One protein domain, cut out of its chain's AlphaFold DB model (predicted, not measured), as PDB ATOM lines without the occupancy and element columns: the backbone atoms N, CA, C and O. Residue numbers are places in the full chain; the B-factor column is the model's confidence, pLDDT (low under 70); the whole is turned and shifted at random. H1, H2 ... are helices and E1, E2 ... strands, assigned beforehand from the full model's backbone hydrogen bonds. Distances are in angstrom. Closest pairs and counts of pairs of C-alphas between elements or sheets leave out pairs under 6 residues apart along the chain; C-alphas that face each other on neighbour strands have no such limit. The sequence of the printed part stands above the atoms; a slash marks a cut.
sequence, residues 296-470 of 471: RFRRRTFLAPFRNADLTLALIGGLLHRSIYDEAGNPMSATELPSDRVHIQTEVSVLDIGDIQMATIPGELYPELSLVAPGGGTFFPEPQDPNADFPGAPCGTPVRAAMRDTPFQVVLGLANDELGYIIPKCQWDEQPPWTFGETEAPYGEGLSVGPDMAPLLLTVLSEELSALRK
ATOM      1  N   ARG A 296     -35.532  31.514 -43.383       96.44
ATOM      2  CA  ARG A 296     -34.490  32.546 -43.339       96.44
ATOM      3  C   ARG A 296     -33.165  31.844 -43.160       96.44
ATOM      4  O   ARG A 296     -33.020  31.093 -42.209       96.44
ATOM      5  N   PHE A 297     -32.198  32.121 -44.023       97.44
ATOM      6  CA  PHE A 297     -30.885  31.487 -43.969       97.44
ATOM      7  C   PHE A 297     -29.765  32.521 -44.062       97.44
ATOM      8  O   PHE A 297     -29.811  33.459 -44.871       97.44
ATOM      9  N   ARG A 298     -28.742  32.343 -43.226       97.75
ATOM     10  CA  ARG A 298     -27.461  33.039 -43.314       97.75
ATOM     11  C   ARG A 298     -26.333  32.059 -43.045       97.75
ATOM     12  O   ARG A 298     -26.448  31.191 -42.190       97.75
ATOM     13  N   ARG A 299     -25.228  32.265 -43.750       97.88
ATOM     14  CA  ARG A 299     -23.986  31.523 -43.581       97.88
ATOM     15  C   ARG A 299     -22.825  32.495 -43.549       97.88
ATOM     16  O   ARG A 299     -22.819  33.466 -44.310       97.88
ATOM     17  N   ARG A 300     -21.830  32.193 -42.723       98.31
ATOM     18  CA  ARG A 300     -20.566  32.913 -42.689       98.31
ATOM     19  C   ARG A 300     -19.394  31.957 -42.574       98.31
ATOM     20  O   ARG A 300     -19.330  31.146 -41.658       98.31
ATOM     21  N   THR A 301     -18.453  32.132 -43.489       98.31
ATOM     22  CA  THR A 301     -17.121  31.535 -43.441       98.31
ATOM     23  C   THR A 301     -16.179  32.465 -42.677       98.31
ATOM     24  O   THR A 301     -16.289  33.690 -42.797       98.31
ATOM     25  N   PHE A 302     -15.268  31.910 -41.885       98.38
ATOM     26  CA  PHE A 302     -14.268  32.670 -41.133       98.38
ATOM     27  C   PHE A 302     -12.999  31.844 -40.890       98.38
ATOM     28  O   PHE A 302     -13.009  30.620 -41.008       98.38
ATOM     29  N   LEU A 303     -11.904  32.533 -40.564       98.12
ATOM     30  CA  LEU A 303     -10.626  31.926 -40.202       98.12
ATOM     31  C   LEU A 303     -10.515  31.836 -38.682       98.12
ATOM     32  O   LEU A 303     -10.672  32.849 -38.002       98.12
ATOM     33  N   ALA A 304     -10.226  30.645 -38.168       97.19
ATOM     34  CA  ALA A 304      -9.938  30.403 -36.761       97.19
ATOM     35  C   ALA A 304      -8.435  30.147 -36.572       97.19
ATOM     36  O   ALA A 304      -7.866  29.384 -37.360       97.19
ATOM     37  N   PRO A 305      -7.781  30.758 -35.562       96.31
ATOM     38  CA  PRO A 305      -6.408  30.413 -35.213       96.31
ATOM     39  C   PRO A 305      -6.295  28.920 -34.912       96.31
ATOM     40  O   PRO A 305      -7.106  28.382 -34.162       96.31
ATOM     41  N   PHE A 306      -5.283  28.271 -35.475       96.12
ATOM     42  CA  PHE A 306      -5.025  26.851 -35.279       96.12
ATOM     43  C   PHE A 306      -3.795  26.677 -34.387       96.12
ATOM     44  O   PHE A 306      -2.656  26.887 -34.806       96.12
ATOM     45  N   ARG A 307      -4.044  26.364 -33.115       93.88
ATOM     46  CA  ARG A 307      -3.066  26.339 -32.025       93.88
ATOM     47  C   ARG A 307      -3.169  25.029 -31.257       93.88
ATOM     48  O   ARG A 307      -3.646  25.003 -30.130       93.88
ATOM     49  N   ASN A 308      -2.705  23.956 -31.886       94.69
ATOM     50  CA  ASN A 308      -2.595  22.646 -31.258       94.69
ATOM     51  C   ASN A 308      -1.392  21.897 -31.845       94.69
ATOM     52  O   ASN A 308      -1.316  21.688 -33.060       94.69
ATOM     53  N   ALA A 309      -0.426  21.540 -30.998       93.00
ATOM     54  CA  ALA A 309       0.819  20.920 -31.443       93.00
ATOM     55  C   ALA A 309       0.595  19.509 -32.009       93.00
ATOM     56  O   ALA A 309       1.154  19.185 -33.057       93.00
ATOM     57  N   ASP A 310      -0.260  18.706 -31.376       92.00
ATOM     58  CA  ASP A 310      -0.517  17.323 -31.776       92.00
ATOM     59  C   ASP A 310      -1.283  17.255 -33.100       92.00
ATOM     60  O   ASP A 310      -0.884  16.531 -34.015       92.00
ATOM     61  N   LEU A 311      -2.309  18.092 -33.275       94.31
ATOM     62  CA  LEU A 311      -3.020  18.208 -34.549       94.31
ATOM     63  C   LEU A 311      -2.128  18.815 -35.646       94.31
ATOM     64  O   LEU A 311      -2.217  18.416 -36.807       94.31
ATOM     65  N   THR A 312      -1.210  19.727 -35.297       94.81
ATOM     66  CA  THR A 312      -0.186  20.226 -36.236       94.81
ATOM     67  C   THR A 312       0.737  19.098 -36.696       94.81
ATOM     68  O   THR A 312       1.037  18.991 -37.886       94.81
ATOM     69  N   LEU A 313       1.167  18.221 -35.786       93.38
ATOM     70  CA  LEU A 313       1.958  17.042 -36.134       93.38
ATOM     71  C   LEU A 313       1.150  16.045 -36.974       93.38
ATOM     72  O   LEU A 313       1.700  15.485 -37.922       93.38
ATOM     73  N   ALA A 314      -0.145  15.870 -36.697       93.44
ATOM     74  CA  ALA A 314      -1.036  15.034 -37.498       93.44
ATOM     75  C   ALA A 314      -1.195  15.559 -38.938       93.44
ATOM     76  O   ALA A 314      -1.188  14.756 -39.873       93.44
ATOM     77  N   LEU A 315      -1.267  16.884 -39.135       93.94
ATOM     78  CA  LEU A 315      -1.244  17.520 -40.464       93.94
ATOM     79  C   LEU A 315       0.076  17.252 -41.192       93.94
ATOM     80  O   LEU A 315       0.076  16.783 -42.328       93.94
ATOM     81  N   ILE A 316       1.211  17.524 -40.535       93.62
ATOM     82  CA  ILE A 316       2.551  17.308 -41.111       93.62
ATOM     83  C   ILE A 316       2.750  15.831 -41.478       93.62
ATOM     84  O   ILE A 316       3.338  15.517 -42.513       93.62
ATOM     85  N   GLY A 317       2.256  14.927 -40.631       91.56
ATOM     86  CA  GLY A 317       2.338  13.482 -40.809       91.56
ATOM     87  C   GLY A 317       1.366  12.905 -41.839       91.56
ATOM     88  O   GLY A 317       1.441  11.709 -42.101       91.56
ATOM     89  N   GLY A 318       0.465  13.708 -42.418       91.62
ATOM     90  CA  GLY A 318      -0.535  13.234 -43.382       91.62
ATOM     91  C   GLY A 318      -1.623  12.344 -42.771       91.62
ATOM     92  O   GLY A 318      -2.226  11.538 -43.474       91.62
ATOM     93  N   LEU A 319      -1.851  12.444 -41.459       93.50
ATOM     94  CA  LEU A 319      -2.969  11.778 -40.786       93.50
ATOM     95  C   LEU A 319      -4.241  12.610 -40.911       93.50
ATOM     96  O   LEU A 319      -5.288  12.073 -41.266       93.50
ATOM     97  N   LEU A 320      -4.113  13.914 -40.649       93.38
ATOM     98  CA  LEU A 320      -5.177  14.900 -40.773       93.38
ATOM     99  C   LEU A 320      -5.032  15.621 -42.117       93.38
ATOM    100  O   LEU A 320      -3.981  16.190 -42.409       93.38
ATOM    101  N   HIS A 321      -6.076  15.612 -42.942       93.00
ATOM    102  CA  HIS A 321      -6.076  16.295 -44.236       93.00
ATOM    103  C   HIS A 321      -6.903  17.571 -44.163       93.00
ATOM    104  O   HIS A 321      -8.129  17.533 -44.195       93.00
ATOM    105  N   ARG A 322      -6.225  18.716 -44.066       94.31
ATOM    106  CA  ARG A 322      -6.894  20.001 -43.887       94.31
ATOM    107  C   ARG A 322      -6.174  21.132 -44.612       94.31
ATOM    108  O   ARG A 322      -4.956  21.267 -44.495       94.31
ATOM    109  N   SER A 323      -6.934  21.973 -45.314       96.50
ATOM    110  CA  SER A 323      -6.420  23.243 -45.826       96.50
ATOM    111  C   SER A 323      -6.114  24.208 -44.680       96.50
ATOM    112  O   SER A 323      -6.942  24.424 -43.791       96.50
ATOM    113  N   ILE A 324      -4.937  24.825 -44.744       96.94
ATOM    114  CA  ILE A 324      -4.446  25.814 -43.780       96.94
ATOM    115  C   ILE A 324      -4.166  27.148 -44.472       96.94
ATOM    116  O   ILE A 324      -3.886  27.198 -45.671       96.94
ATOM    117  N   TYR A 325      -4.246  28.230 -43.707       97.62
ATOM    118  CA  TYR A 325      -4.177  29.603 -44.196       97.62
ATOM    119  C   TYR A 325      -3.357  30.480 -43.250       97.62
ATOM    120  O   TYR A 325      -3.243  30.178 -42.064       97.62
ATOM    121  N   ASP A 326      -2.824  31.590 -43.757       95.56
ATOM    122  CA  ASP A 326      -2.308  32.664 -42.909       95.56
ATOM    123  C   ASP A 326      -3.449  33.564 -42.385       95.56
ATOM    124  O   ASP A 326      -4.611  33.432 -42.775       95.56
ATOM    125  N   GLU A 327      -3.122  34.524 -41.515       93.19
ATOM    126  CA  GLU A 327      -4.074  35.516 -40.976       93.19
ATOM    127  C   GLU A 327      -4.800  36.343 -42.053       93.19
ATOM    128  O   GLU A 327      -5.884  36.875 -41.810       93.19
ATOM    129  N   ALA A 328      -4.203  36.486 -43.240       94.44
ATOM    130  CA  ALA A 328      -4.780  37.221 -44.360       94.44
ATOM    131  C   ALA A 328      -5.651  36.332 -45.267       94.44
ATOM    132  O   ALA A 328      -6.246  36.841 -46.221       94.44
ATOM    133  N   GLY A 329      -5.753  35.031 -44.974       95.69
ATOM    134  CA  GLY A 329      -6.513  34.058 -45.753       95.69
ATOM    135  C   GLY A 329      -5.790  33.544 -46.993       95.69
ATOM    136  O   GLY A 329      -6.434  32.979 -47.877       95.69
ATOM    137  N   ASN A 330      -4.471  33.723 -47.091       96.50
ATOM    138  CA  ASN A 330      -3.694  33.090 -48.151       96.50
ATOM    139  C   ASN A 330      -3.442  31.618 -47.788       96.50
ATOM    140  O   ASN A 330      -3.048  31.353 -46.651       96.50
ATOM    141  N   PRO A 331      -3.628  30.666 -48.722       96.75
ATOM    142  CA  PRO A 331      -3.319  29.262 -48.472       96.75
ATOM    143  C   PRO A 331      -1.855  29.060 -48.068       96.75
ATOM    144  O   PRO A 331      -0.956  29.625 -48.693       96.75
ATOM    145  N   MET A 332      -1.633  28.213 -47.067       95.75
ATOM    146  CA  MET A 332      -0.316  27.778 -46.600       95.75
ATOM    147  C   MET A 332      -0.064  26.312 -46.971       95.75
ATOM    148  O   MET A 332      -0.987  25.511 -47.119       95.75
ATOM    149  N   SER A 333       1.207  25.943 -47.104       91.50
ATOM    150  CA  SER A 333       1.658  24.561 -47.267       91.50
ATOM    151  C   SER A 333       2.015  23.937 -45.918       91.50
ATOM    152  O   SER A 333       2.585  24.595 -45.050       91.50
ATOM    153  N   ALA A 334       1.805  22.625 -45.770       88.25
ATOM    154  CA  ALA A 334       2.250  21.874 -44.592       88.25
ATOM    155  C   ALA A 334       3.770  21.996 -44.333       88.25
ATOM    156  O   ALA A 334       4.218  21.876 -43.199       88.25
ATOM    157  N   THR A 335       4.574  22.295 -45.363       89.50
ATOM    158  CA  THR A 335       6.024  22.548 -45.232       89.50
ATOM    159  C   THR A 335       6.371  23.838 -44.487       89.50
ATOM    160  O   THR A 335       7.535  24.055 -44.161       89.50
ATOM    161  N   GLU A 336       5.394  24.719 -44.273       91.94
ATOM    162  CA  GLU A 336       5.539  25.976 -43.527       91.94
ATOM    163  C   GLU A 336       5.207  25.805 -42.035       91.94
ATOM    164  O   GLU A 336       5.312  26.757 -41.263       91.94
ATOM    165  N   LEU A 337       4.820  24.593 -41.623       90.06
ATOM    166  CA  LEU A 337       4.554  24.239 -40.236       90.06
ATOM    167  C   LEU A 337       5.837  23.768 -39.515       90.06
ATOM    168  O   LEU A 337       6.717  23.177 -40.146       90.06
ATOM    169  N   PRO A 338       5.936  23.962 -38.185       87.75
ATOM    170  CA  PRO A 338       4.986  24.677 -37.328       87.75
ATOM    171  C   PRO A 338       5.100  26.205 -37.481       87.75
ATOM    172  O   PRO A 338       6.192  26.744 -37.657       87.75
ATOM    173  N   SER A 339       3.976  26.915 -37.365       87.56
ATOM    174  CA  SER A 339       3.918  28.383 -37.376       87.56
ATOM    175  C   SER A 339       2.852  28.884 -36.397       87.56
ATOM    176  O   SER A 339       1.849  28.219 -36.162       87.56
ATOM    177  N   ASP A 340       3.067  30.066 -35.824       85.25
ATOM    178  CA  ASP A 340       2.136  30.766 -34.929       85.25
ATOM    179  C   ASP A 340       1.019  31.522 -35.670       85.25
ATOM    180  O   ASP A 340       0.091  32.029 -35.039       85.25
ATOM    181  N   ARG A 341       1.104  31.595 -37.006       88.94
ATOM    182  CA  ARG A 341       0.179  32.335 -37.885       88.94
ATOM    183  C   ARG A 341      -0.842  31.445 -38.583       88.94
ATOM    184  O   ARG A 341      -1.586  31.929 -39.435       88.94
ATOM    185  N   VAL A 342      -0.853  30.156 -38.263       95.81
ATOM    186  CA  VAL A 342      -1.686  29.167 -38.947       95.81
ATOM    187  C   VAL A 342      -3.134  29.357 -38.537       95.81
ATOM    188  O   VAL A 342      -3.463  29.470 -37.356       95.81
ATOM    189  N   HIS A 343      -3.995  29.384 -39.537       97.31
ATOM    190  CA  HIS A 343      -5.433  29.427 -39.404       97.31
ATOM    191  C   HIS A 343      -6.053  28.296 -40.212       97.31
ATOM    192  O   HIS A 343      -5.500  27.829 -41.209       97.31
ATOM    193  N   ILE A 344      -7.244  27.895 -39.801       97.19
ATOM    194  CA  ILE A 344      -8.119  27.011 -40.561       97.19
ATOM    195  C   ILE A 344      -9.399  27.764 -40.901       97.19
ATOM    196  O   ILE A 344      -9.887  28.583 -40.121       97.19
ATOM    197  N   GLN A 345      -9.938  27.513 -42.089       97.94
ATOM    198  CA  GLN A 345     -11.169  28.155 -42.536       97.94
ATOM    199  C   GLN A 345     -12.366  27.263 -42.240       97.94
ATOM    200  O   GLN A 345     -12.447  26.173 -42.792       97.94
ATOM    201  N   THR A 346     -13.327  27.741 -41.461       98.44
ATOM    202  CA  THR A 346     -14.561  27.011 -41.153       98.44
ATOM    203  C   THR A 346     -15.794  27.865 -41.447       98.44
ATOM    204  O   THR A 346     -15.678  29.000 -41.923       98.44
ATOM    205  N   GLU A 347     -16.989  27.338 -41.191       98.38
ATOM    206  CA  GLU A 347     -18.232  28.077 -41.371       98.38
ATOM    207  C   GLU A 347     -19.289  27.783 -40.309       98.38
ATOM    208  O   GLU A 347     -19.339  26.718 -39.704       98.38
ATOM    209  N   VAL A 348     -20.176  28.757 -40.123       98.69
ATOM    210  CA  VAL A 348     -21.433  28.585 -39.396       98.69
ATOM    211  C   VAL A 348     -22.599  29.004 -40.267       98.69
ATOM    212  O   VAL A 348     -22.490  29.902 -41.108       98.69
ATOM    213  N   SER A 349     -23.738  28.380 -40.018       98.56
ATOM    214  CA  SER A 349     -25.028  28.744 -40.569       98.56
ATOM    215  C   SER A 349     -26.019  28.988 -39.441       98.56
ATOM    216  O   SER A 349     -26.016  28.306 -38.416       98.56
ATOM    217  N   VAL A 350     -26.890  29.968 -39.644       98.62
ATOM    218  CA  VAL A 350     -28.042  30.229 -38.783       98.62
ATOM    219  C   VAL A 350     -29.284  30.301 -39.651       98.62
ATOM    220  O   VAL A 350     -29.263  30.892 -40.738       98.62
ATOM    221  N   LEU A 351     -30.366  29.685 -39.188       97.56
ATOM    222  CA  LEU A 351     -31.617  29.680 -39.927       97.56
ATOM    223  C   LEU A 351     -32.848  29.669 -39.035       97.56
ATOM    224  O   LEU A 351     -32.829  29.115 -37.940       97.56
ATOM    225  N   ASP A 352     -33.922  30.248 -39.562       97.25
ATOM    226  CA  ASP A 352     -35.270  30.117 -39.024       97.25
ATOM    227  C   ASP A 352     -36.112  29.303 -40.007       97.25
ATOM    228  O   ASP A 352     -36.110  29.592 -41.206       97.25
ATOM    229  N   ILE A 353     -36.844  28.316 -39.493       95.31
ATOM    230  CA  ILE A 353     -37.871  27.564 -40.221       95.31
ATOM    231  C   ILE A 353     -39.145  27.646 -39.380       95.31
ATOM    232  O   ILE A 353     -39.270  26.945 -38.373       95.31
ATOM    233  N   GLY A 354     -40.059  28.544 -39.748       92.31
ATOM    234  CA  GLY A 354     -41.231  28.834 -38.920       92.31
ATOM    235  C   GLY A 354     -40.820  29.283 -37.516       92.31
ATOM    236  O   GLY A 354     -40.116  30.288 -37.367       92.31
ATOM    237  N   ASP A 355     -41.195  28.512 -36.494       95.00
ATOM    238  CA  ASP A 355     -40.850  28.773 -35.089       95.00
ATOM    239  C   ASP A 355     -39.544  28.096 -34.639       95.00
ATOM    240  O   ASP A 355     -39.036  28.387 -33.560       95.00
ATOM    241  N   ILE A 356     -38.909  27.272 -35.472       97.44
ATOM    242  CA  ILE A 356     -37.621  26.638 -35.154       97.44
ATOM    243  C   ILE A 356     -36.489  27.598 -35.512       97.44
ATOM    244  O   ILE A 356     -36.448  28.095 -36.634       97.44
ATOM    245  N   GLN A 357     -35.587  27.899 -34.576       98.25
ATOM    246  CA  GLN A 357     -34.312  28.549 -34.897       98.25
ATOM    247  C   GLN A 357     -33.173  27.557 -34.720       98.25
ATOM    248  O   GLN A 357     -33.111  26.857 -33.713       98.25
ATOM    249  N   MET A 358     -32.257  27.532 -35.682       98.62
ATOM    250  CA  MET A 358     -31.091  26.666 -35.679       98.62
ATOM    251  C   MET A 358     -29.802  27.482 -35.804       98.62
ATOM    252  O   MET A 358     -29.728  28.415 -36.604       98.62
ATOM    253  N   ALA A 359     -28.785  27.096 -35.037       98.75
ATOM    254  CA  ALA A 359     -27.406  27.559 -35.163       98.75
ATOM    255  C   ALA A 359     -26.482  26.342 -35.288       98.75
ATOM    256  O   ALA A 359     -26.552  25.433 -34.463       98.75
ATOM    257  N   THR A 360     -25.644  26.306 -36.323       98.88
ATOM    258  CA  THR A 360     -24.722  25.190 -36.558       98.88
ATOM    259  C   THR A 360     -23.392  25.407 -35.848       98.88
ATOM    260  O   THR A 360     -22.898  26.534 -35.781       98.88
ATOM    261  N   ILE A 361     -22.789  24.323 -35.371       98.69
ATOM    262  CA  ILE A 361     -21.507  24.315 -34.672       98.69
ATOM    263  C   ILE A 361     -20.512  23.437 -35.447       98.69
ATOM    264  O   ILE A 361     -20.815  22.266 -35.676       98.69
ATOM    265  N   PRO A 362     -19.323  23.952 -35.799       98.50
ATOM    266  CA  PRO A 362     -18.282  23.206 -36.503       98.50
ATOM    267  C   PRO A 362     -17.410  22.387 -35.530       98.50
ATOM    268  O   PRO A 362     -16.211  22.615 -35.444       98.50
ATOM    269  N   GLY A 363     -18.000  21.508 -34.714       98.12
ATOM    270  CA  GLY A 363     -17.268  20.698 -33.725       98.12
ATOM    271  C   GLY A 363     -18.062  20.398 -32.452       98.12
ATOM    272  O   GLY A 363     -19.285  20.591 -32.395       98.12
ATOM    273  N   GLU A 364     -17.362  19.921 -31.428       98.12
ATOM    274  CA  GLU A 364     -17.920  19.442 -30.163       98.12
ATOM    275  C   GLU A 364     -18.050  20.587 -29.145       98.12
ATOM    276  O   GLU A 364     -17.194  20.819 -28.288       98.12
ATOM    277  N   LEU A 365     -19.143  21.351 -29.246       98.12
ATOM    278  CA  LEU A 365     -19.421  22.452 -28.320       98.12
ATOM    279  C   LEU A 365     -19.741  21.946 -26.913       98.12
ATOM    280  O   LEU A 365     -20.627  21.106 -26.743       98.12
ATOM    281  N   TYR A 366     -19.076  22.529 -25.917       96.81
ATOM    282  CA  TYR A 366     -19.373  22.306 -24.505       96.81
ATOM    283  C   TYR A 366     -20.793  22.796 -24.138       96.81
ATOM    284  O   TYR A 366     -21.201  23.879 -24.581       96.81
ATOM    285  N   PRO A 367     -21.578  22.040 -23.352       95.56
ATOM    286  CA  PRO A 367     -22.972  22.367 -23.047       95.56
ATOM    287  C   PRO A 367     -23.176  23.735 -22.392       95.56
ATOM    288  O   PRO A 367     -24.142  24.430 -22.713       95.56
ATOM    289  N   GLU A 368     -22.260  24.190 -21.542       95.38
ATOM    290  CA  GLU A 368     -22.292  25.515 -20.916       95.38
ATOM    291  C   GLU A 368     -22.132  26.672 -21.913       95.38
ATOM    292  O   GLU A 368     -22.617  27.775 -21.655       95.38
ATOM    293  N   LEU A 369     -21.525  26.435 -23.085       97.19
ATOM    294  CA  LEU A 369     -21.510  27.399 -24.193       97.19
ATOM    295  C   LEU A 369     -22.824  27.403 -24.970       97.19
ATOM    296  O   LEU A 369     -23.066  28.319 -25.751       97.19
ATOM    297  N   SER A 370     -23.671  26.392 -24.801       97.06
ATOM    298  CA  SER A 370     -24.962  26.291 -25.480       97.06
ATOM    299  C   SER A 370     -26.100  26.798 -24.600       97.06
ATOM    300  O   SER A 370     -26.896  27.630 -25.040       97.06
ATOM    301  N   LEU A 371     -26.180  26.304 -23.363       96.44
ATOM    302  CA  LEU A 371     -27.348  26.418 -22.498       96.44
ATOM    303  C   LEU A 371     -27.392  27.714 -21.691       96.44
ATOM    304  O   LEU A 371     -26.384  28.251 -21.242       96.44
ATOM    305  N   VAL A 372     -28.618  28.156 -21.416       95.25
ATOM    306  CA  VAL A 372     -28.907  29.198 -20.428       95.25
ATOM    307  C   VAL A 372     -29.361  28.522 -19.140       95.25
ATOM    308  O   VAL A 372     -30.259  27.678 -19.166       95.25
ATOM    309  N   ALA A 373     -28.750  28.885 -18.013       93.44
ATOM    310  CA  ALA A 373     -29.110  28.314 -16.722       93.44
ATOM    311  C   ALA A 373     -30.515  28.766 -16.283       93.44
ATOM    312  O   ALA A 373     -30.960  29.866 -16.650       93.44
ATOM    313  N   PRO A 374     -31.223  27.968 -15.459       88.81
ATOM    314  CA  PRO A 374     -32.498  28.378 -14.880       88.81
ATOM    315  C   PRO A 374     -32.408  29.777 -14.248       88.81
ATOM    316  O   PRO A 374     -31.509  30.060 -13.462       88.81
ATOM    317  N   GLY A 375     -33.337  30.669 -14.606       85.94
ATOM    318  CA  GLY A 375     -33.318  32.071 -14.163       85.94
ATOM    319  C   GLY A 375     -32.534  33.035 -15.063       85.94
ATOM    320  O   GLY A 375     -32.450  34.215 -14.731       85.94
ATOM    321  N   GLY A 376     -32.010  32.574 -16.205       87.50
ATOM    322  CA  GLY A 376     -31.369  33.425 -17.218       87.50
ATOM    323  C   GLY A 376     -29.860  33.624 -17.034       87.50
ATOM    324  O   GLY A 376     -29.292  34.522 -17.651       87.50
ATOM    325  N   GLY A 377     -29.227  32.828 -16.167       91.00
ATOM    326  CA  GLY A 377     -27.785  32.865 -15.906       91.00
ATOM    327  C   GLY A 377     -26.970  31.966 -16.840       91.00
ATOM    328  O   GLY A 377     -27.449  31.512 -17.879       91.00
ATOM    329  N   THR A 378     -25.737  31.672 -16.435       94.94
ATOM    330  CA  THR A 378     -24.841  30.727 -17.119       94.94
ATOM    331  C   THR A 378     -24.533  29.538 -16.210       94.94
ATOM    332  O   THR A 378     -24.826  29.581 -15.013       94.94
ATOM    333  N   PHE A 379     -23.953  28.482 -16.778       94.62
ATOM    334  CA  PHE A 379     -23.423  27.350 -16.014       94.62
ATOM    335  C   PHE A 379     -21.927  27.490 -15.689       94.62
ATOM    336  O   PHE A 379     -21.338  26.594 -15.091       94.62
ATOM    337  N   PHE A 380     -21.301  28.608 -16.069       94.31
ATOM    338  CA  PHE A 380     -19.885  28.831 -15.804       94.31
ATOM    339  C   PHE A 380     -19.632  29.021 -14.295       94.31
ATOM    340  O   PHE A 380     -20.446  29.662 -13.621       94.31
ATOM    341  N   PRO A 381     -18.515  28.507 -13.749       91.31
ATOM    342  CA  PRO A 381     -18.144  28.751 -12.358       91.31
ATOM    343  C   PRO A 381     -17.941  30.246 -12.079       91.31
ATOM    344  O   PRO A 381     -17.229  30.928 -12.815       91.31
ATOM    345  N   GLU A 382     -18.542  30.745 -10.996       90.31
ATOM    346  CA  GLU A 382     -18.404  32.132 -10.535       90.31
ATOM    347  C   GLU A 382     -18.048  32.161  -9.032       90.31
ATOM    348  O   GLU A 382     -18.882  31.785  -8.197       90.31
ATOM    349  N   PRO A 383     -16.834  32.607  -8.647       93.06
ATOM    350  CA  PRO A 383     -15.771  33.112  -9.524       93.06
ATOM    351  C   PRO A 383     -15.158  32.017 -10.417       93.06
ATOM    352  O   PRO A 383     -15.231  30.836 -10.078       93.06
ATOM    353  N   GLN A 384     -14.516  32.433 -11.518       95.50
ATOM    354  CA  GLN A 384     -13.692  31.563 -12.370       95.50
ATOM    355  C   GLN A 384     -12.687  30.772 -11.520       95.50
ATOM    356  O   GLN A 384     -12.127  31.309 -10.556       95.50
ATOM    357  N   ASP A 385     -12.433  29.519 -11.899       95.06
ATOM    358  CA  ASP A 385     -11.408  28.702 -11.254       95.06
ATOM    359  C   ASP A 385     -10.031  29.399 -11.346       95.06
ATOM    360  O   ASP A 385      -9.614  29.792 -12.441       95.06
ATOM    361  N   PRO A 386      -9.319  29.599 -10.218       95.00
ATOM    362  CA  PRO A 386      -8.037  30.302 -10.204       95.00
ATOM    363  C   PRO A 386      -6.910  29.566 -10.941       95.00
ATOM    364  O   PRO A 386      -5.880  30.187 -11.203       95.00
ATOM    365  N   ASN A 387      -7.086  28.275 -11.230       95.69
ATOM    366  CA  ASN A 387      -6.117  27.445 -11.933       95.69
ATOM    367  C   ASN A 387      -6.318  27.441 -13.456       95.69
ATOM    368  O   ASN A 387      -5.465  26.923 -14.156       95.69
ATOM    369  N   ALA A 388      -7.397  28.033 -13.986       96.19
ATOM    370  CA  ALA A 388      -7.583  28.125 -15.434       96.19
ATOM    371  C   ALA A 388      -6.432  28.903 -16.102       96.19
ATOM    372  O   ALA A 388      -6.013  29.956 -15.609       96.19
ATOM    373  N   ASP A 389      -5.991  28.449 -17.278       96.88
ATOM    374  CA  ASP A 389      -4.814  28.986 -17.979       96.88
ATOM    375  C   ASP A 389      -4.964  30.445 -18.426       96.88
ATOM    376  O   ASP A 389      -3.979  31.153 -18.668       96.88
ATOM    377  N   PHE A 390      -6.205  30.934 -18.516       96.81
ATOM    378  CA  PHE A 390      -6.514  32.317 -18.866       96.81
ATOM    379  C   PHE A 390      -7.310  33.022 -17.752       96.81
ATOM    380  O   PHE A 390      -8.522  33.234 -17.890       96.81
ATOM    381  N   PRO A 391      -6.650  33.452 -16.657       95.44
ATOM    382  CA  PRO A 391      -7.309  34.180 -15.580       95.44
ATOM    383  C   PRO A 391      -7.949  35.484 -16.070       95.44
ATOM    384  O   PRO A 391      -7.308  36.312 -16.721       95.44
ATOM    385  N   GLY A 392      -9.221  35.685 -15.734       94.75
ATOM    386  CA  GLY A 392     -10.009  36.854 -16.124       94.75
ATOM    387  C   GLY A 392     -10.516  36.831 -17.569       94.75
ATOM    388  O   GLY A 392     -11.131  37.810 -18.003       94.75
ATOM    389  N   ALA A 393     -10.277  35.757 -18.329       95.50
ATOM    390  CA  ALA A 393     -10.880  35.605 -19.645       95.50
ATOM    391  C   ALA A 393     -12.402  35.413 -19.521       95.50
ATOM    392  O   ALA A 393     -12.863  34.661 -18.664       95.50
ATOM    393  N   PRO A 394     -13.212  36.058 -20.379       93.06
ATOM    394  CA  PRO A 394     -14.648  35.832 -20.385       93.06
ATOM    395  C   PRO A 394     -14.969  34.424 -20.904       93.06
ATOM    396  O   PRO A 394     -14.396  33.978 -21.899       93.06
ATOM    397  N   CYS A 395     -15.945  33.758 -20.288       91.75
ATOM    398  CA  CYS A 395     -16.468  32.480 -20.781       91.75
ATOM    399  C   CYS A 395     -17.300  32.619 -22.066       91.75
ATOM    400  O   CYS A 395     -17.465  31.663 -22.816       91.75
ATOM    401  N   GLY A 396     -17.791  33.832 -22.335       91.44
ATOM    402  CA  GLY A 396     -18.672  34.135 -23.457       91.44
ATOM    403  C   GLY A 396     -20.153  34.089 -23.084       91.44
ATOM    404  O   GLY A 396     -20.533  33.844 -21.941       91.44
ATOM    405  N   THR A 397     -21.007  34.404 -24.055       95.00
ATOM    406  CA  THR A 397     -22.465  34.332 -23.920       95.00
ATOM    407  C   THR A 397     -22.951  33.021 -24.534       95.00
ATOM    408  O   THR A 397     -22.608  32.781 -25.693       95.00
ATOM    409  N   PRO A 398     -23.751  32.202 -23.824       97.00
ATOM    410  CA  PRO A 398     -24.254  30.956 -24.386       97.00
ATOM    411  C   PRO A 398     -25.025  31.165 -25.694       97.00
ATOM    412  O   PRO A 398     -25.767  32.143 -25.831       97.00
ATOM    413  N   VAL A 399     -24.902  30.237 -26.645       98.06
ATOM    414  CA  VAL A 399     -25.529  30.332 -27.974       98.06
ATOM    415  C   VAL A 399     -27.039  30.548 -27.856       98.06
ATOM    416  O   VAL A 399     -27.570  31.471 -28.474       98.06
ATOM    417  N   ARG A 400     -27.734  29.784 -26.996       97.75
ATOM    418  CA  ARG A 400     -29.188  29.923 -26.791       97.75
ATOM    419  C   ARG A 400     -29.604  31.284 -26.219       97.75
ATOM    420  O   ARG A 400     -30.717  31.728 -26.481       97.75
ATOM    421  N   ALA A 401     -28.715  31.990 -25.514       96.56
ATOM    422  CA  ALA A 401     -28.982  33.359 -25.056       96.56
ATOM    423  C   ALA A 401     -28.973  34.379 -26.211       96.56
ATOM    424  O   ALA A 401     -29.667  35.395 -26.150       96.56
ATOM    425  N   ALA A 402     -28.191  34.122 -27.265       96.38
ATOM    426  CA  ALA A 402     -28.156  34.947 -28.473       96.38
ATOM    427  C   ALA A 402     -29.265  34.578 -29.478       96.38
ATOM    428  O   ALA A 402     -29.611  35.380 -30.353       96.38
ATOM    429  N   MET A 403     -29.852  33.386 -29.355       97.62
ATOM    430  CA  MET A 403     -30.975  32.932 -30.173       97.62
ATOM    431  C   MET A 403     -32.269  33.689 -29.839       97.62
ATOM    432  O   MET A 403     -32.399  34.333 -28.798       97.62
ATOM    433  N   ARG A 404     -33.207  33.736 -30.790       95.19
ATOM    434  CA  ARG A 404     -34.521  34.369 -30.616       95.19
ATOM    435  C   ARG A 404     -35.303  33.643 -29.525       95.19
ATOM    436  O   ARG A 404     -35.099  32.452 -29.310       95.19
ATOM    437  N   ASP A 405     -36.214  34.363 -28.887       93.50
ATOM    438  CA  ASP A 405     -37.117  33.801 -27.884       93.50
ATOM    439  C   ASP A 405     -38.161  32.909 -28.574       93.50
ATOM    440  O   ASP A 405     -39.204  33.372 -29.035       93.50
ATOM    441  N   THR A 406     -37.807  31.639 -28.751       93.44
ATOM    442  CA  THR A 406     -38.655  30.572 -29.284       93.44
ATOM    443  C   THR A 406     -38.443  29.313 -28.446       93.44
ATOM    444  O   THR A 406     -37.315  29.075 -28.008       93.44
ATOM    445  N   PRO A 407     -39.472  28.471 -28.237       90.38
ATOM    446  CA  PRO A 407     -39.295  27.187 -27.559       90.38
ATOM    447  C   PRO A 407     -38.330  26.231 -28.280       90.38
ATOM    448  O   PRO A 407     -37.778  25.344 -27.633       90.38
ATOM    449  N   PHE A 408     -38.109  26.394 -29.589       97.12
ATOM    450  CA  PHE A 408     -37.322  25.457 -30.398       97.12
ATOM    451  C   PHE A 408     -36.001  26.078 -30.861       97.12
ATOM    452  O   PHE A 408     -35.894  26.626 -31.962       97.12
ATOM    453  N   GLN A 409     -34.997  26.004 -29.989       98.00
ATOM    454  CA  GLN A 409     -33.639  26.493 -30.224       98.00
ATOM    455  C   GLN A 409     -32.686  25.318 -30.464       98.00
ATOM    456  O   GLN A 409     -32.142  24.727 -29.527       98.00
ATOM    457  N   VAL A 410     -32.478  24.968 -31.730       98.62
ATOM    458  CA  VAL A 410     -31.590  23.877 -32.136       98.62
ATOM    459  C   VAL A 410     -30.157  24.391 -32.241       98.62
ATOM    460  O   VAL A 410     -29.829  25.196 -33.108       98.62
ATOM    461  N   VAL A 411     -29.278  23.895 -31.377       98.69
ATOM    462  CA  VAL A 411     -27.828  24.036 -31.558       98.69
ATOM    463  C   VAL A 411     -27.350  22.743 -32.206       98.69
ATOM    464  O   VAL A 411     -27.319  21.706 -31.548       98.69
ATOM    465  N   LEU A 412     -27.100  22.790 -33.514       98.75
ATOM    466  CA  LEU A 412     -26.788  21.621 -34.335       98.75
ATOM    467  C   LEU A 412     -25.277  21.381 -34.329       98.75
ATOM    468  O   LEU A 412     -24.532  22.174 -34.906       98.75
ATOM    469  N   GLY A 413     -24.842  20.314 -33.662       97.88
ATOM    470  CA  GLY A 413     -23.433  19.944 -33.531       97.88
ATOM    471  C   GLY A 413     -22.811  19.426 -34.830       97.88
ATOM    472  O   GLY A 413     -23.529  19.024 -35.750       97.88
ATOM    473  N   LEU A 414     -21.474  19.398 -34.869       98.38
ATOM    474  CA  LEU A 414     -20.673  18.668 -35.863       98.38
ATOM    475  C   LEU A 414     -21.058  18.966 -37.316       98.38
ATOM    476  O   LEU A 414     -21.190  18.064 -38.146       98.38
ATOM    477  N   ALA A 415     -21.337  20.233 -37.597       98.50
ATOM    478  CA  ALA A 415     -21.937  20.690 -38.833       98.50
ATOM    479  C   ALA A 415     -20.914  21.419 -39.707       98.50
ATOM    480  O   ALA A 415     -20.351  22.433 -39.300       98.50
ATOM    481  N   ASN A 416     -20.735  20.923 -40.933       98.56
ATOM    482  CA  ASN A 416     -19.846  21.430 -41.989       98.56
ATOM    483  C   ASN A 416     -18.341  21.453 -41.648       98.56
ATOM    484  O   ASN A 416     -17.537  21.834 -42.505       98.56
ATOM    485  N   ASP A 417     -17.961  21.053 -40.435       98.50
ATOM    486  CA  ASP A 417     -16.583  20.847 -39.995       98.50
ATOM    487  C   ASP A 417     -16.544  19.998 -38.706       98.50
ATOM    488  O   ASP A 417     -17.544  19.896 -37.986       98.50
ATOM    489  N   GLU A 418     -15.363  19.466 -38.401       97.19
ATOM    490  CA  GLU A 418     -14.997  18.784 -37.162       97.19
ATOM    491  C   GLU A 418     -13.702  19.422 -36.658       97.19
ATOM    492  O   GLU A 418     -12.615  19.156 -37.175       97.19
ATOM    493  N   LEU A 419     -13.836  20.332 -35.693       96.81
ATOM    494  CA  LEU A 419     -12.721  21.057 -35.081       96.81
ATOM    495  C   LEU A 419     -12.378  20.527 -33.679       96.81
ATOM    496  O   LEU A 419     -11.673  21.201 -32.923       96.81
ATOM    497  N   GLY A 420     -12.911  19.351 -33.341       96.25
ATOM    498  CA  GLY A 420     -12.895  18.748 -32.020       96.25
ATOM    499  C   GLY A 420     -13.572  19.633 -30.984       96.25
ATOM    500  O   GLY A 420     -14.553  20.329 -31.276       96.25
ATOM    501  N   TYR A 421     -13.056  19.624 -29.756       97.50
ATOM    502  CA  TYR A 421     -13.700  20.313 -28.643       97.50
ATOM    503  C   TYR A 421     -13.628  21.833 -28.750       97.50
ATOM    504  O   TYR A 421     -12.576  22.443 -28.958       97.50
ATOM    505  N   ILE A 422     -14.776  22.467 -28.518       98.12
ATOM    506  CA  ILE A 422     -14.915  23.918 -28.446       98.12
ATOM    507  C   ILE A 422     -15.205  24.269 -26.989       98.12
ATOM    508  O   ILE A 422     -16.328  24.113 -26.508       98.12
ATOM    509  N   ILE A 423     -14.153  24.719 -26.304       96.88
ATOM    510  CA  ILE A 423     -14.073  24.869 -24.846       96.88
ATOM    511  C   ILE A 423     -14.137  26.358 -24.479       96.88
ATOM    512  O   ILE A 423     -13.492  27.172 -25.152       96.88
ATOM    513  N   PRO A 424     -14.872  26.768 -23.426       96.25
ATOM    514  CA  PRO A 424     -14.810  28.136 -22.927       96.25
ATOM    515  C   PRO A 424     -13.374  28.532 -22.605       96.25
ATOM    516  O   PRO A 424     -12.702  27.886 -21.806       96.25
ATOM    517  N   LYS A 425     -12.908  29.662 -23.144       96.50
ATOM    518  CA  LYS A 425     -11.544  30.141 -22.871       96.50
ATOM    519  C   LYS A 425     -11.267  30.341 -21.376       96.50
ATOM    520  O   LYS A 425     -10.136  30.193 -20.931       96.50
ATOM    521  N   CYS A 426     -12.298  30.664 -20.599       95.62
ATOM    522  CA  CYS A 426     -12.208  30.814 -19.148       95.62
ATOM    523  C   CYS A 426     -12.023  29.487 -18.381       95.62
ATOM    524  O   CYS A 426     -11.730  29.521 -17.191       95.62
ATOM    525  N   GLN A 427     -12.226  28.338 -19.023       95.25
ATOM    526  CA  GLN A 427     -12.073  27.001 -18.437       95.25
ATOM    527  C   GLN A 427     -10.912  26.216 -19.061       95.25
ATOM    528  O   GLN A 427     -10.694  25.074 -18.673       95.25
ATOM    529  N   TRP A 428     -10.203  26.802 -20.031       96.25
ATOM    530  CA  TRP A 428      -9.081  26.145 -20.696       96.25
ATOM    531  C   TRP A 428      -7.991  25.768 -19.693       96.25
ATOM    532  O   TRP A 428      -7.639  26.591 -18.838       96.25
ATOM    533  N   ASP A 429      -7.472  24.549 -19.819       95.44
ATOM    534  CA  ASP A 429      -6.640  23.927 -18.792       95.44
ATOM    535  C   ASP A 429      -5.610  22.940 -19.378       95.44
ATOM    536  O   ASP A 429      -5.734  21.728 -19.271       95.44
ATOM    537  N   GLU A 430      -4.574  23.446 -20.036       94.94
ATOM    538  CA  GLU A 430      -3.497  22.657 -20.649       94.94
ATOM    539  C   GLU A 430      -2.213  22.637 -19.792       94.94
ATOM    540  O   GLU A 430      -1.314  21.830 -20.047       94.94
ATOM    541  N   GLN A 431      -2.113  23.465 -18.740       94.25
ATOM    542  CA  GLN A 431      -0.939  23.520 -17.857       94.25
ATOM    543  C   GLN A 431      -1.271  23.388 -16.355       94.25
ATOM    544  O   GLN A 431      -2.285  23.889 -15.889       94.25
ATOM    545  N   PRO A 432      -0.377  22.788 -15.538       94.56
ATOM    546  CA  PRO A 432      -0.569  22.727 -14.093       94.56
ATOM    547  C   PRO A 432      -0.332  24.097 -13.414       94.56
ATOM    548  O   PRO A 432       0.575  24.835 -13.818       94.56
ATOM    549  N   PRO A 433      -0.997  24.395 -12.276       95.06
ATOM    550  CA  PRO A 433      -1.988  23.565 -11.588       95.06
ATOM    551  C   PRO A 433      -3.302  23.476 -12.370       95.06
ATOM    552  O   PRO A 433      -3.698  24.457 -12.971       95.06
ATOM    553  N   TRP A 434      -3.972  22.325 -12.302       95.94
ATOM    554  CA  TRP A 434      -5.166  22.038 -13.099       95.94
ATOM    555  C   TRP A 434      -6.450  22.595 -12.474       95.94
ATOM    556  O   TRP A 434      -6.575  22.685 -11.240       95.94
ATOM    557  N   THR A 435      -7.419  22.947 -13.316       93.38
ATOM    558  CA  THR A 435      -8.772  23.370 -12.914       93.38
ATOM    559  C   THR A 435      -9.488  22.293 -12.103       93.38
ATOM    560  O   THR A 435      -9.186  21.106 -12.197       93.38
ATOM    561  N   PHE A 436     -10.430  22.703 -11.250       91.50
ATOM    562  CA  PHE A 436     -11.287  21.817 -10.454       91.50
ATOM    563  C   PHE A 436     -10.554  20.836  -9.518       91.50
ATOM    564  O   PHE A 436     -11.168  19.930  -8.957       91.50
ATOM    565  N   GLY A 437      -9.259  21.053  -9.271       90.38
ATOM    566  CA  GLY A 437      -8.443  20.170  -8.436       90.38
ATOM    567  C   GLY A 437      -8.057  18.858  -9.120       90.38
ATOM    568  O   GLY A 437      -7.684  17.912  -8.423       90.38
ATOM    569  N   GLU A 438      -8.136  18.811 -10.451       92.56
ATOM    570  CA  GLU A 438      -7.702  17.669 -11.249       92.56
ATOM    571  C   GLU A 438      -6.193  17.413 -11.113       92.56
ATOM    572  O   GLU A 438      -5.412  18.245 -10.634       92.56
ATOM    573  N   THR A 439      -5.767  16.211 -11.502       93.19
ATOM    574  CA  THR A 439      -4.358  15.786 -11.404       93.19
ATOM    575  C   THR A 439      -3.619  15.763 -12.737       93.19
ATOM    576  O   THR A 439      -2.391  15.649 -12.746       93.19
ATOM    577  N   GLU A 440      -4.341  15.893 -13.843       92.75
ATOM    578  CA  GLU A 440      -3.823  15.883 -15.208       92.75
ATOM    579  C   GLU A 440      -4.624  16.833 -16.101       92.75
ATOM    580  O   GLU A 440      -5.717  17.256 -15.723       92.75
ATOM    581  N   ALA A 441      -4.062  17.163 -17.268       90.88
ATOM    582  CA  ALA A 441      -4.757  17.956 -18.273       90.88
ATOM    583  C   ALA A 441      -6.044  17.236 -18.709       90.88
ATOM    584  O   ALA A 441      -6.016  16.013 -18.902       90.88
ATOM    585  N   PRO A 442      -7.158  17.950 -18.916       90.81
ATOM    586  CA  PRO A 442      -8.356  17.358 -19.469       90.81
ATOM    587  C   PRO A 442      -8.135  16.950 -20.930       90.81
ATOM    588  O   PRO A 442      -7.315  17.498 -21.666       90.81
ATOM    589  N   TYR A 443      -8.891  15.940 -21.352       89.44
ATOM    590  CA  TYR A 443      -8.776  15.350 -22.685       89.44
ATOM    591  C   TYR A 443      -9.117  16.333 -23.818       89.44
ATOM    592  O   TYR A 443      -8.508  16.278 -24.887       89.44
ATOM    593  N   GLY A 444     -10.091  17.220 -23.592       89.50
ATOM    594  CA  GLY A 444     -10.699  18.017 -24.655       89.50
ATOM    595  C   GLY A 444      -9.727  18.982 -25.335       89.50
ATOM    596  O   GLY A 444      -9.739  19.119 -26.557       89.50
ATOM    597  N   GLU A 445      -8.850  19.614 -24.559       94.31
ATOM    598  CA  GLU A 445      -7.844  20.571 -25.020       94.31
ATOM    599  C   GLU A 445      -6.911  19.938 -26.065       94.31
ATOM    600  O   GLU A 445      -6.603  20.565 -27.082       94.31
ATOM    601  N   GLY A 446      -6.549  18.661 -25.877       92.31
ATOM    602  CA  GLY A 446      -5.679  17.907 -26.785       92.31
ATOM    603  C   GLY A 446      -6.277  17.679 -28.178       92.31
ATOM    604  O   GLY A 446      -5.534  17.560 -29.151       92.31
ATOM    605  N   LEU A 447      -7.607  17.693 -28.302       93.56
ATOM    606  CA  LEU A 447      -8.321  17.582 -29.577       93.56
ATOM    607  C   LEU A 447      -9.005  18.884 -30.002       93.56
ATOM    608  O   LEU A 447      -9.795  18.879 -30.936       93.56
ATOM    609  N   SER A 448      -8.701  20.011 -29.366       96.19
ATOM    610  CA  SER A 448      -9.241  21.311 -29.757       96.19
ATOM    611  C   SER A 448      -8.305  22.043 -30.716       96.19
ATOM    612  O   SER A 448      -7.083  21.973 -30.594       96.19
ATOM    613  N   VAL A 449      -8.859  22.839 -31.633       95.62
ATOM    614  CA  VAL A 449      -8.065  23.741 -32.490       95.62
ATOM    615  C   VAL A 449      -7.439  24.914 -31.728       95.62
ATOM    616  O   VAL A 449      -6.582  25.599 -32.284       95.62
ATOM    617  N   GLY A 450      -7.836  25.152 -30.474       96.19
ATOM    618  CA  GLY A 450      -7.177  26.097 -29.575       96.19
ATOM    619  C   GLY A 450      -8.130  26.986 -28.761       96.19
ATOM    620  O   GLY A 450      -9.325  27.089 -29.060       96.19
ATOM    621  N   PRO A 451      -7.592  27.729 -27.774       96.88
ATOM    622  CA  PRO A 451      -8.376  28.481 -26.783       96.88
ATOM    623  C   PRO A 451      -9.154  29.670 -27.357       96.88
ATOM    624  O   PRO A 451     -10.043  30.223 -26.709       96.88
ATOM    625  N   ASP A 452      -8.810  30.114 -28.566       96.56
ATOM    626  CA  ASP A 452      -9.457  31.250 -29.222       96.56
ATOM    627  C   ASP A 452     -10.694  30.848 -30.042       96.56
ATOM    628  O   ASP A 452     -11.441  31.725 -30.483       96.56
ATOM    629  N   MET A 453     -10.955  29.542 -30.202       97.38
ATOM    630  CA  MET A 453     -12.064  29.048 -31.018       97.38
ATOM    631  C   MET A 453     -13.430  29.438 -30.452       97.38
ATOM    632  O   MET A 453     -14.244  30.021 -31.170       97.38
ATOM    633  N   ALA A 454     -13.695  29.171 -29.167       98.00
ATOM    634  CA  ALA A 454     -15.006  29.453 -28.580       98.00
ATOM    635  C   ALA A 454     -15.354  30.958 -28.571       98.00
ATOM    636  O   ALA A 454     -16.438  31.308 -29.046       98.00
ATOM    637  N   PRO A 455     -14.472  31.884 -28.130       98.00
ATOM    638  CA  PRO A 455     -14.772  33.318 -28.189       98.00
ATOM    639  C   PRO A 455     -15.074  33.820 -29.608       98.00
ATOM    640  O   PRO A 455     -15.997  34.621 -29.803       98.00
ATOM    641  N   LEU A 456     -14.319  33.341 -30.603       98.25
ATOM    642  CA  LEU A 456     -14.527  33.697 -32.003       98.25
ATOM    643  C   LEU A 456     -15.863  33.155 -32.520       98.25
ATOM    644  O   LEU A 456     -16.657  33.921 -33.067       98.25
ATOM    645  N   LEU A 457     -16.136  31.868 -32.294       98.62
ATOM    646  CA  LEU A 457     -17.376  31.210 -32.702       98.62
ATOM    647  C   LEU A 457     -18.604  31.934 -32.150       98.62
ATOM    648  O   LEU A 457     -19.516  32.268 -32.905       98.62
ATOM    649  N   LEU A 458     -18.620  32.203 -30.842       98.44
ATOM    650  CA  LEU A 458     -19.741  32.870 -30.181       98.44
ATOM    651  C   LEU A 458     -19.973  34.280 -30.733       98.44
ATOM    652  O   LEU A 458     -21.121  34.696 -30.902       98.44
ATOM    653  N   THR A 459     -18.900  35.006 -31.054       98.31
ATOM    654  CA  THR A 459     -18.993  36.330 -31.681       98.31
ATOM    655  C   THR A 459     -19.632  36.229 -33.064       98.31
ATOM    656  O   THR A 459     -20.615  36.919 -33.335       98.31
ATOM    657  N   VAL A 460     -19.129  35.329 -33.916       98.62
ATOM    658  CA  VAL A 460     -19.655  35.121 -35.273       98.62
ATOM    659  C   VAL A 460     -21.124  34.687 -35.231       98.62
ATOM    660  O   VAL A 460     -21.946  35.263 -35.943       98.62
ATOM    661  N   LEU A 461     -21.486  33.731 -34.370       98.56
ATOM    662  CA  LEU A 461     -22.870  33.279 -34.207       98.56
ATOM    663  C   LEU A 461     -23.790  34.405 -33.731       98.56
ATOM    664  O   LEU A 461     -24.867  34.584 -34.293       98.56
ATOM    665  N   SER A 462     -23.374  35.193 -32.738       97.88
ATOM    666  CA  SER A 462     -24.159  36.329 -32.239       97.88
ATOM    667  C   SER A 462     -24.410  37.377 -33.331       97.88
ATOM    668  O   SER A 462     -25.537  37.858 -33.500       97.88
ATOM    669  N   GLU A 463     -23.387  37.689 -34.132       98.12
ATOM    670  CA  GLU A 463     -23.502  38.602 -35.271       98.12
ATOM    671  C   GLU A 463     -24.473  38.069 -36.335       98.12
ATOM    672  O   GLU A 463     -25.358  38.807 -36.783       98.12
ATOM    673  N   GLU A 464     -24.368  36.787 -36.702       98.44
ATOM    674  CA  GLU A 464     -25.242  36.182 -37.708       98.44
ATOM    675  C   GLU A 464     -26.685  36.007 -37.212       98.44
ATOM    676  O   GLU A 464     -27.615  36.326 -37.955       98.44
ATOM    677  N   LEU A 465     -26.903  35.599 -35.956       97.88
ATOM    678  CA  LEU A 465     -28.233  35.517 -35.332       97.88
ATOM    679  C   LEU A 465     -28.902  36.897 -35.272       97.88
ATOM    680  O   LEU A 465     -30.080  37.048 -35.604       97.88
ATOM    681  N   SER A 466     -28.146  37.934 -34.903       96.56
ATOM    682  CA  SER A 466     -28.624  39.321 -34.893       96.56
ATOM    683  C   SER A 466     -28.956  39.831 -36.299       96.56
ATOM    684  O   SER A 466     -29.951  40.535 -36.496       96.56
ATOM    685  N   ALA A 467     -28.149  39.470 -37.300       96.69
ATOM    686  CA  ALA A 467     -28.387  39.830 -38.693       96.69
ATOM    687  C   ALA A 467     -29.580  39.079 -39.308       96.69
ATOM    688  O   ALA A 467     -30.298  39.666 -40.120       96.69
ATOM    689  N   LEU A 468     -29.818  37.823 -38.915       94.75
ATOM    690  CA  LEU A 468     -30.951  37.014 -39.373       94.75
ATOM    691  C   LEU A 468     -32.287  37.644 -38.960       94.75
ATOM    692  O   LEU A 468     -33.164  37.800 -39.801       94.75
ATOM    693  N   ARG A 469     -32.394  38.128 -37.711       84.00
ATOM    694  CA  ARG A 469     -33.596  38.799 -37.166       84.00
ATOM    695  C   ARG A 469     -34.038  40.053 -37.931       84.00
ATOM    696  O   ARG A 469     -35.154  40.521 -37.739       84.00
ATOM    697  N   LYS A 470     -33.152  40.656 -38.729       75.06
ATOM    698  CA  LYS A 470     -33.439  41.880 -39.499       75.06
ATOM    699  C   LYS A 470     -34.063  41.594 -40.875       75.06
ATOM    700  O   LYS A 470     -34.373  42.554 -41.578       75.06
TER     701      LYS A 470
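What this domain is: This is residues 296 to 470 of the 471 residues of an uncharacterized protein of Myxococcales bacterium (UniProt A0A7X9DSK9). With little regular structure, this is a four-stranded sheet with H5 slanting over one face and long loops beyond. It has 175 printed residues, in order E1 H1 E2 E3 H2 H3 E4 H4 H5, under half in named elements; class mixed. The mixed sheet runs E1, E2, E3, E4. It is compact, radius of gyration of the C-alphas 16.9 A, spans 48 by 40 by 24 A.

Where its parts are: E1, residues 296 to 305, 29.3 A, begins at C-alpha (-34.490, 32.546, -43.339). Then come H1, 309 to 316; E2, 343 to 353, 32.5 A; E3, 356 to 360; H2, 367 to 370; H3, 399 to 402; E4, 408 to 412; H4, 443 to 446. H5, 453 to 468, 22.1 A, ends at C-alpha (-30.951, 37.014, -39.373).

How they stand to each other: E1 and E2 are antiparallel, N 300 and O 348 2.9 A apart. Hairpin E2 and E3 has N 358 and O 351 at 2.8 A. Parallel E3 and E4, N 410 and O 357 at 2.8 A, form with H2 and H3 a strand-helix-strand unit, parallel neighbours with helices between, its crossover right-handed. H5 is on the sheet at a height of 7.3 A, two layers, helix over sheet; its closest C-alphas to E2 are Leu 465 and Val 350, 6.3 A. H3, on the same face, touches H5, closest C-alphas Ala 402 and Ser 462, 5.7 A. H2 only just touches H3, with 3 pairs of C-alphas within 8 A, closest Ser 370 and Val 399, 4.8 A. H1 and H4, not on the sheet, are close but not clearly touching, closest C-alphas Asp 310 and Gly 446, 7.2 A. In H1 and H5 every O i to N i+4 pair is within hydrogen-bond range; H2, H3 and H4 are too short for one.

The domain as a whole: The C-alphas farthest apart, Thr 335 and Gly 375, are 51.0 A apart. Links H1 to E2, H2 to H3 and E4 to H4 are long. The printed part has no cut; no printed residue is under pLDDT 70.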